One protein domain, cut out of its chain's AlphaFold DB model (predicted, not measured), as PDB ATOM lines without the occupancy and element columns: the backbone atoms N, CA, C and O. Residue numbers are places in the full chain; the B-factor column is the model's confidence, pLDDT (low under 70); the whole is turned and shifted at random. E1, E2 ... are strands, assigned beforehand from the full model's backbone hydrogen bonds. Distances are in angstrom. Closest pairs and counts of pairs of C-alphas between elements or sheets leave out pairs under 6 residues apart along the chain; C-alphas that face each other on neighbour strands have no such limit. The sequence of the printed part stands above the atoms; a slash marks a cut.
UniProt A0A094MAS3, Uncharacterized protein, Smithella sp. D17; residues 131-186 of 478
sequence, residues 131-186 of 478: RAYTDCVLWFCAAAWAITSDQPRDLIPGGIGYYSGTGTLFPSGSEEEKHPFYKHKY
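What this domain is: This is residues 131 to 186 of the 478 residues of an uncharacterized protein of Smithella sp. D17 (UniProt A0A094MAS3). This domain has little regular structure: a small antiparallel sheet, E1 - E3 - E2, makes one end, and a long loop folds back along E1, then winds round to make the other end. The printed part has 56 residues, with no named helix and three named strands, E1, E2, E3 along the chain; it is all strand by class, though these hold only 15 residues. The whole is compact, the radius of gyration of the C-alphas being 10.7 A, and the C-alphas span 32 by 23 by 17 A along their three main axes.

Where its parts are: Find C-alpha 131 at (409.876, 362.064, 438.176), where E1, residues 131 to 137, begins and runs 19.8 A. E2 is residues 176 to 178; E3, residues 182 to 186, runs 13.5 A to C-alpha 186 at (410.690, 359.253, 441.880).

How they stand to each other: E3 is antiparallel to E1 at 158 degrees; look for N 132 and O 185, 2.8 A apart. E2 and E3 form a hairpin at 164 degrees, with N 184 and O 177 2.8 A apart.

The domain as a whole: C-alphas 138 and 155, the farthest apart, are 32.1 A apart. The printed part has no cut, the E1 to E2 link is long, and no printed residue is under 70 in pLDDT.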
ATOM      1  N   ARG A 131     408.441 361.870 437.995       93.31
ATOM      2  CA  ARG A 131     409.876 362.064 438.176       93.31
ATOM      3  C   ARG A 131     410.180 363.548 438.336       93.31
ATOM      4  O   ARG A 131     409.649 364.404 437.634       93.31
ATOM      5  N   ALA A 132     411.053 363.849 439.282       92.38
ATOM      6  CA  ALA A 132     411.620 365.170 439.476       92.38
ATOM      7  C   ALA A 132     413.134 365.116 439.285       92.38
ATOM      8  O   ALA A 132     413.749 364.053 439.417       92.38
ATOM      9  N   TYR A 133     413.737 366.260 438.984       91.50
ATOM     10  CA  TYR A 133     415.179 366.413 438.886       91.50
ATOM     11  C   TYR A 133     415.673 367.629 439.671       91.50
ATOM     12  O   TYR A 133     414.920 368.565 439.949       91.50
ATOM     13  N   THR A 134     416.950 367.576 440.028       91.44
ATOM     14  CA  THR A 134     417.750 368.708 440.496       91.44
ATOM     15  C   THR A 134     419.111 368.654 439.811       91.44
ATOM     16  O   THR A 134     419.634 367.562 439.555       91.44
ATOM     17  N   ASP A 135     419.672 369.821 439.513       89.44
ATOM     18  CA  ASP A 135     421.006 369.948 438.940       89.44
ATOM     19  C   ASP A 135     422.076 369.714 440.004       89.44
ATOM     20  O   ASP A 135     421.942 370.114 441.166       89.44
ATOM     21  N   CYS A 136     423.175 369.088 439.599       86.88
ATOM     22  CA  CYS A 136     424.326 368.851 440.451       86.88
ATOM     23  C   CYS A 136     425.620 369.285 439.762       86.88
ATOM     24  O   CYS A 136     425.743 369.295 438.539       86.88
ATOM     25  N   VAL A 137     426.634 369.599 440.561       86.38
ATOM     26  CA  VAL A 137     428.009 369.779 440.097       86.38
ATOM     27  C   VAL A 137     428.875 368.818 440.889       86.38
ATOM     28  O   VAL A 137     429.037 368.990 442.093       86.38
ATOM     29  N   LEU A 138     429.411 367.787 440.228       81.88
ATOM     30  CA  LEU A 138     430.273 366.776 440.855       81.88
ATOM     31  C   LEU A 138     429.653 366.190 442.138       81.88
ATOM     32  O   LEU A 138     430.283 366.193 443.194       81.88
ATOM     33  N   TRP A 139     428.416 365.694 442.040       79.25
ATOM     34  CA  TRP A 139     427.623 365.110 443.142       79.25
ATOM     35  C   TRP A 139     427.080 366.094 444.193       79.25
ATOM     36  O   TRP A 139     426.319 365.679 445.070       79.25
ATOM     37  N   PHE A 140     427.403 367.388 444.099       84.19
ATOM     38  CA  PHE A 140     426.800 368.434 444.928       84.19
ATOM     39  C   PHE A 140     425.560 368.990 444.234       84.19
ATOM     40  O   PHE A 140     425.673 369.696 443.237       84.19
ATOM     41  N   CYS A 141     424.379 368.643 444.743       84.06
ATOM     42  CA  CYS A 141     423.107 368.992 444.112       84.06
ATOM     43  C   CYS A 141     422.491 370.260 444.697       84.06
ATOM     44  O   CYS A 141     422.601 370.523 445.898       84.06
ATOM     45  N   ALA A 142     421.796 371.017 443.850       83.25
ATOM     46  CA  ALA A 142     420.974 372.127 444.288       83.25
ATOM     47  C   ALA A 142     419.839 371.628 445.199       83.25
ATOM     48  O   ALA A 142     419.325 370.516 445.056       83.25
ATOM     49  N   ALA A 143     419.403 372.484 446.125       81.38
ATOM     50  CA  ALA A 143     418.218 372.211 446.942       81.38
ATOM     51  C   ALA A 143     416.912 372.266 446.125       81.38
ATOM     52  O   ALA A 143     415.877 371.788 446.580       81.38
ATOM     53  N   ALA A 144     416.974 372.874 444.939       87.88
ATOM     54  CA  ALA A 144     415.853 373.104 444.048       87.88
ATOM     55  C   ALA A 144     415.451 371.835 443.287       87.88
ATOM     56  O   ALA A 144     416.262 371.266 442.568       87.88
ATOM     57  N   TRP A 145     414.188 371.441 443.391       90.75
ATOM     58  CA  TRP A 145     413.584 370.345 442.649       90.75
ATOM     59  C   TRP A 145     412.557 370.863 441.650       90.75
ATOM     60  O   TRP A 145     411.746 371.734 441.966       90.75
ATOM     61  N   ALA A 146     412.533 370.260 440.467       88.81
ATOM     62  CA  ALA A 146     411.515 370.502 439.456       88.81
ATOM     63  C   ALA A 146     410.986 369.179 438.898       88.81
ATOM     64  O   ALA A 146     411.739 368.220 438.745       88.81
ATOM     65  N   ILE A 147     409.693 369.128 438.567       88.19
ATOM     66  CA  ILE A 147     409.149 368.028 437.758       88.19
ATOM     67  C   ILE A 147     409.870 368.023 436.410       88.19
ATOM     68  O   ILE A 147     410.104 369.089 435.833       88.19
ATOM     69  N   THR A 148     410.246 366.840 435.930       84.56
ATOM     70  CA  THR A 148     410.917 366.719 434.637       84.56
ATOM     71  C   THR A 148     409.989 367.172 433.509       84.56
ATOM     72  O   THR A 148     408.788 366.917 433.530       84.56
ATOM     73  N   SER A 149     410.536 367.891 432.529       78.44
ATOM     74  CA  SER A 149     409.752 368.511 431.451       78.44
ATOM     75  C   SER A 149     409.167 367.514 430.449       78.44
ATOM     76  O   SER A 149     408.381 367.901 429.592       78.44
ATOM     77  N   ASP A 150     409.565 366.244 430.516       77.19
ATOM     78  CA  ASP A 150     409.037 365.193 429.653       77.19
ATOM     79  C   ASP A 150     407.630 364.745 430.072       77.19
ATOM     80  O   ASP A 150     406.830 364.392 429.202       77.19
ATOM     81  N   GLN A 151     407.321 364.783 431.374       84.62
ATOM     82  CA  GLN A 151     406.002 364.446 431.903       84.62
ATOM     83  C   GLN A 151     405.109 365.696 431.992       84.62
ATOM     84  O   GLN A 151     405.583 366.776 432.356       84.62
ATOM     85  N   PRO A 152     403.802 365.564 431.713       85.50
ATOM     86  CA  PRO A 152     402.863 366.681 431.751       85.50
ATOM     87  C   PRO A 152     402.666 367.185 433.183       85.50
ATOM     88  O   PRO A 152     401.982 366.559 433.994       85.50
ATOM     89  N   ARG A 153     403.271 368.333 433.500       86.56
ATOM     90  CA  ARG A 153     403.317 368.891 434.864       86.56
ATOM     91  C   ARG A 153     401.927 369.157 435.441       86.56
ATOM     92  O   ARG A 153     401.706 368.859 436.612       86.56
ATOM     93  N   ASP A 154     400.999 369.635 434.618       88.94
ATOM     94  CA  ASP A 154     399.614 369.934 435.014       88.94
ATOM     95  C   ASP A 154     398.763 368.681 435.249       88.94
ATOM     96  O   ASP A 154     397.635 368.766 435.736       88.94
ATOM     97  N   LEU A 155     399.314 367.502 434.948       92.50
ATOM     98  CA  LEU A 155     398.714 366.206 435.249       92.50
ATOM     99  C   LEU A 155     399.396 365.490 436.421       92.50
ATOM    100  O   LEU A 155     399.074 364.335 436.692       92.50
ATOM    101  N   ILE A 156     400.321 366.151 437.130       93.06
ATOM    102  CA  ILE A 156     400.944 365.628 438.352       93.06
ATOM    103  C   ILE A 156     400.302 366.296 439.582       93.06
ATOM    104  O   ILE A 156     400.626 367.448 439.890       93.06
ATOM    105  N   PRO A 157     399.421 365.593 440.326       93.81
ATOM    106  CA  PRO A 157     398.759 366.134 441.508       93.81
ATOM    107  C   PRO A 157     399.721 366.776 442.510       93.81
ATOM    108  O   PRO A 157     400.688 366.155 442.956       93.81
ATOM    109  N   GLY A 158     399.440 368.030 442.871       85.44
ATOM    110  CA  GLY A 158     400.190 368.803 443.868       85.44
ATOM    111  C   GLY A 158     401.624 369.192 443.486       85.44
ATOM    112  O   GLY A 158     402.277 369.885 444.265       85.44
ATOM    113  N   GLY A 159     402.123 368.778 442.316       87.44
ATOM    114  CA  GLY A 159     403.483 369.062 441.862       87.44
ATOM    115  C   GLY A 159     404.572 368.623 442.852       87.44
ATOM    116  O   GLY A 159     404.449 367.619 443.558       87.44
ATOM    117  N   ILE A 160     405.665 369.391 442.891       86.44
ATOM    118  CA  ILE A 160     406.758 369.225 443.853       86.44
ATOM    119  C   ILE A 160     407.166 370.589 444.411       86.44
ATOM    120  O   ILE A 160     407.321 371.562 443.671       86.44
ATOM    121  N   GLY A 161     407.332 370.667 445.728       82.94
ATOM    122  CA  GLY A 161     407.822 371.849 446.415       82.94
ATOM    123  C   GLY A 161     409.274 372.108 446.040       82.94
ATOM    124  O   GLY A 161     410.141 371.271 446.290       82.94
ATOM    125  N   TYR A 162     409.535 373.282 445.463       83.50
ATOM    126  CA  TYR A 162     410.825 373.615 444.859       83.50
ATOM    127  C   TYR A 162     412.003 373.412 445.821       83.50
ATOM    128  O   TYR A 162     412.961 372.748 445.468       83.50
ATOM    129  N   TYR A 163     411.925 373.895 447.063       84.44
ATOM    130  CA  TYR A 163     413.024 373.739 448.031       84.44
ATOM    131  C   TYR A 163     412.910 372.506 448.929       84.44
ATOM    132  O   TYR A 163     413.906 372.065 449.496       84.44
ATOM    133  N   SER A 164     411.705 371.963 449.104       79.75
ATOM    134  CA  SER A 164     411.490 370.810 449.982       79.75
ATOM    135  C   SER A 164     411.722 369.483 449.262       79.75
ATOM    136  O   SER A 164     411.968 368.464 449.905       79.75
ATOM    137  N   GLY A 165     411.591 369.467 447.932       80.50
ATOM    138  CA  GLY A 165     411.502 368.239 447.152       80.50
ATOM    139  C   GLY A 165     410.303 367.378 447.548       80.50
ATOM    140  O   GLY A 165     410.290 366.188 447.240       80.50
ATOM    141  N   THR A 166     409.334 367.930 448.281       86.69
ATOM    142  CA  THR A 166     408.149 367.215 448.761       86.69
ATOM    143  C   THR A 166     406.892 367.739 448.093       86.69
ATOM    144  O   THR A 166     406.793 368.918 447.773       86.69
ATOM    145  N   GLY A 167     405.919 366.867 447.890       87.69
ATOM    146  CA  GLY A 167     404.632 367.186 447.280       87.69
ATOM    147  C   GLY A 167     403.665 366.031 447.485       87.69
ATOM    148  O   GLY A 167     404.037 365.014 448.071       87.69
ATOM    149  N   THR A 168     402.441 366.161 446.982       90.25
ATOM    150  CA  THR A 168     401.392 365.144 447.152       90.25
ATOM    151  C   THR A 168     401.843 363.753 446.708       90.25
ATOM    152  O   THR A 168     401.640 362.778 447.427       90.25
ATOM    153  N   LEU A 169     402.511 363.665 445.554       93.94
ATOM    154  CA  LEU A 169     403.096 362.420 445.052       93.94
ATOM    155  C   LEU A 169     404.598 362.294 445.343       93.94
ATOM    156  O   LEU A 169     405.227 361.364 444.863       93.94
ATOM    157  N   PHE A 170     405.197 363.192 446.125       92.44
ATOM    158  CA  PHE A 170     406.620 363.148 446.481       92.44
ATOM    159  C   PHE A 170     406.781 363.162 448.003       92.44
ATOM    160  O   PHE A 170     407.076 364.211 448.584       92.44
ATOM    161  N   PRO A 171     406.579 362.021 448.682       87.94
ATOM    162  CA  PRO A 171     406.774 361.943 450.121       87.94
ATOM    163  C   PRO A 171     408.258 362.073 450.514       87.94
ATOM    164  O   PRO A 171     409.184 362.074 449.692       87.94
ATOM    165  N   SER A 172     408.506 362.173 451.818       81.19
ATOM    166  CA  SER A 172     409.840 361.933 452.370       81.19
ATOM    167  C   SER A 172     410.249 360.475 452.131       81.19
ATOM    168  O   SER A 172     409.436 359.578 452.338       81.19
ATOM    169  N   GLY A 173     411.501 360.232 451.740       80.69
ATOM    170  CA  GLY A 173     412.014 358.868 451.536       80.69
ATOM    171  C   GLY A 173     411.707 358.245 450.170       80.69
ATOM    172  O   GLY A 173     411.894 357.043 450.005       80.69
ATOM    173  N   SER A 174     411.256 359.033 449.190       85.75
ATOM    174  CA  SER A 174     411.199 358.603 447.787       85.75
ATOM    175  C   SER A 174     412.537 358.054 447.285       85.75
ATOM    176  O   SER A 174     413.599 358.520 447.697       85.75
ATOM    177  N   GLU A 175     412.460 357.136 446.323       92.44
ATOM    178  CA  GLU A 175     413.619 356.652 445.572       92.44
ATOM    179  C   GLU A 175     414.349 357.813 444.896       92.44
ATOM    180  O   GLU A 175     413.726 358.666 444.253       92.44
ATOM    181  N   GLU A 176     415.672 357.817 445.014       91.25
ATOM    182  CA  GLU A 176     416.532 358.799 444.377       91.25
ATOM    183  C   GLU A 176     417.643 358.106 443.598       91.25
ATOM    184  O   GLU A 176     418.310 357.204 444.103       91.25
ATOM    185  N   GLU A 177     417.881 358.586 442.387       90.81
ATOM    186  CA  GLU A 177     418.977 358.142 441.533       90.81
ATOM    187  C   GLU A 177     419.950 359.304 441.348       90.81
ATOM    188  O   GLU A 177     419.556 360.412 440.983       90.81
ATOM    189  N   LYS A 178     421.228 359.081 441.662       88.94
ATOM    190  CA  LYS A 178     422.259 360.122 441.626       88.94
ATOM    191  C   LYS A 178     423.168 359.920 440.423       88.94
ATOM    192  O   LYS A 178     423.741 358.848 440.257       88.94
ATOM    193  N   HIS A 179     423.389 360.996 439.682       88.81
ATOM    194  CA  HIS A 179     424.399 361.104 438.636       88.81
ATOM    195  C   HIS A 179     425.369 362.255 438.970       88.81
ATOM    196  O   HIS A 179     425.070 363.084 439.835       88.81
ATOM    197  N   PRO A 180     426.537 362.350 438.305       87.56
ATOM    198  CA  PRO A 180     427.521 363.392 438.612       87.56
ATOM    199  C   PRO A 180     426.991 364.826 438.455       87.56
ATOM    200  O   PRO A 180     427.439 365.721 439.175       87.56
ATOM    201  N   PHE A 181     426.048 365.034 437.528       90.12
ATOM    202  CA  PHE A 181     425.553 366.356 437.123       90.12
ATOM    203  C   PHE A 181     424.066 366.585 437.392       90.12
ATOM    204  O   PHE A 181     423.569 367.685 437.191       90.12
ATOM    205  N   TYR A 182     423.342 365.561 437.826       89.94
ATOM    206  CA  TYR A 182     421.922 365.667 438.130       89.94
ATOM    207  C   TYR A 182     421.504 364.535 439.057       89.94
ATOM    208  O   TYR A 182     422.190 363.520 439.200       89.94
ATOM    209  N   LYS A 183     420.353 364.702 439.691       92.81
ATOM    210  CA  LYS A 183     419.748 363.687 440.542       92.81
ATOM    211  C   LYS A 183     418.267 363.599 440.231       92.81
ATOM    212  O   LYS A 183     417.596 364.624 440.156       92.81
ATOM    213  N   HIS A 184     417.766 362.380 440.100       93.12
ATOM    214  CA  HIS A 184     416.345 362.110 439.967       93.12
ATOM    215  C   HIS A 184     415.729 361.718 441.301       93.12
ATOM    216  O   HIS A 184     416.372 361.092 442.144       93.12
ATOM    217  N   LYS A 185     414.461 362.084 441.468       93.44
ATOM    218  CA  LYS A 185     413.595 361.626 442.552       93.44
ATOM    219  C   LYS A 185     412.307 361.097 441.949       93.44
ATOM    220  O   LYS A 185     411.712 361.760 441.100       93.44
ATOM    221  N   TYR A 186     411.879 359.924 442.394       94.62
ATOM    222  CA  TYR A 186     410.690 359.253 441.880       94.62
ATOM    223  C   TYR A 186     409.552 359.319 442.893       94.62
ATOM    224  O   TYR A 186     409.722 358.988 444.066       94.62
TER     225      TYR A 186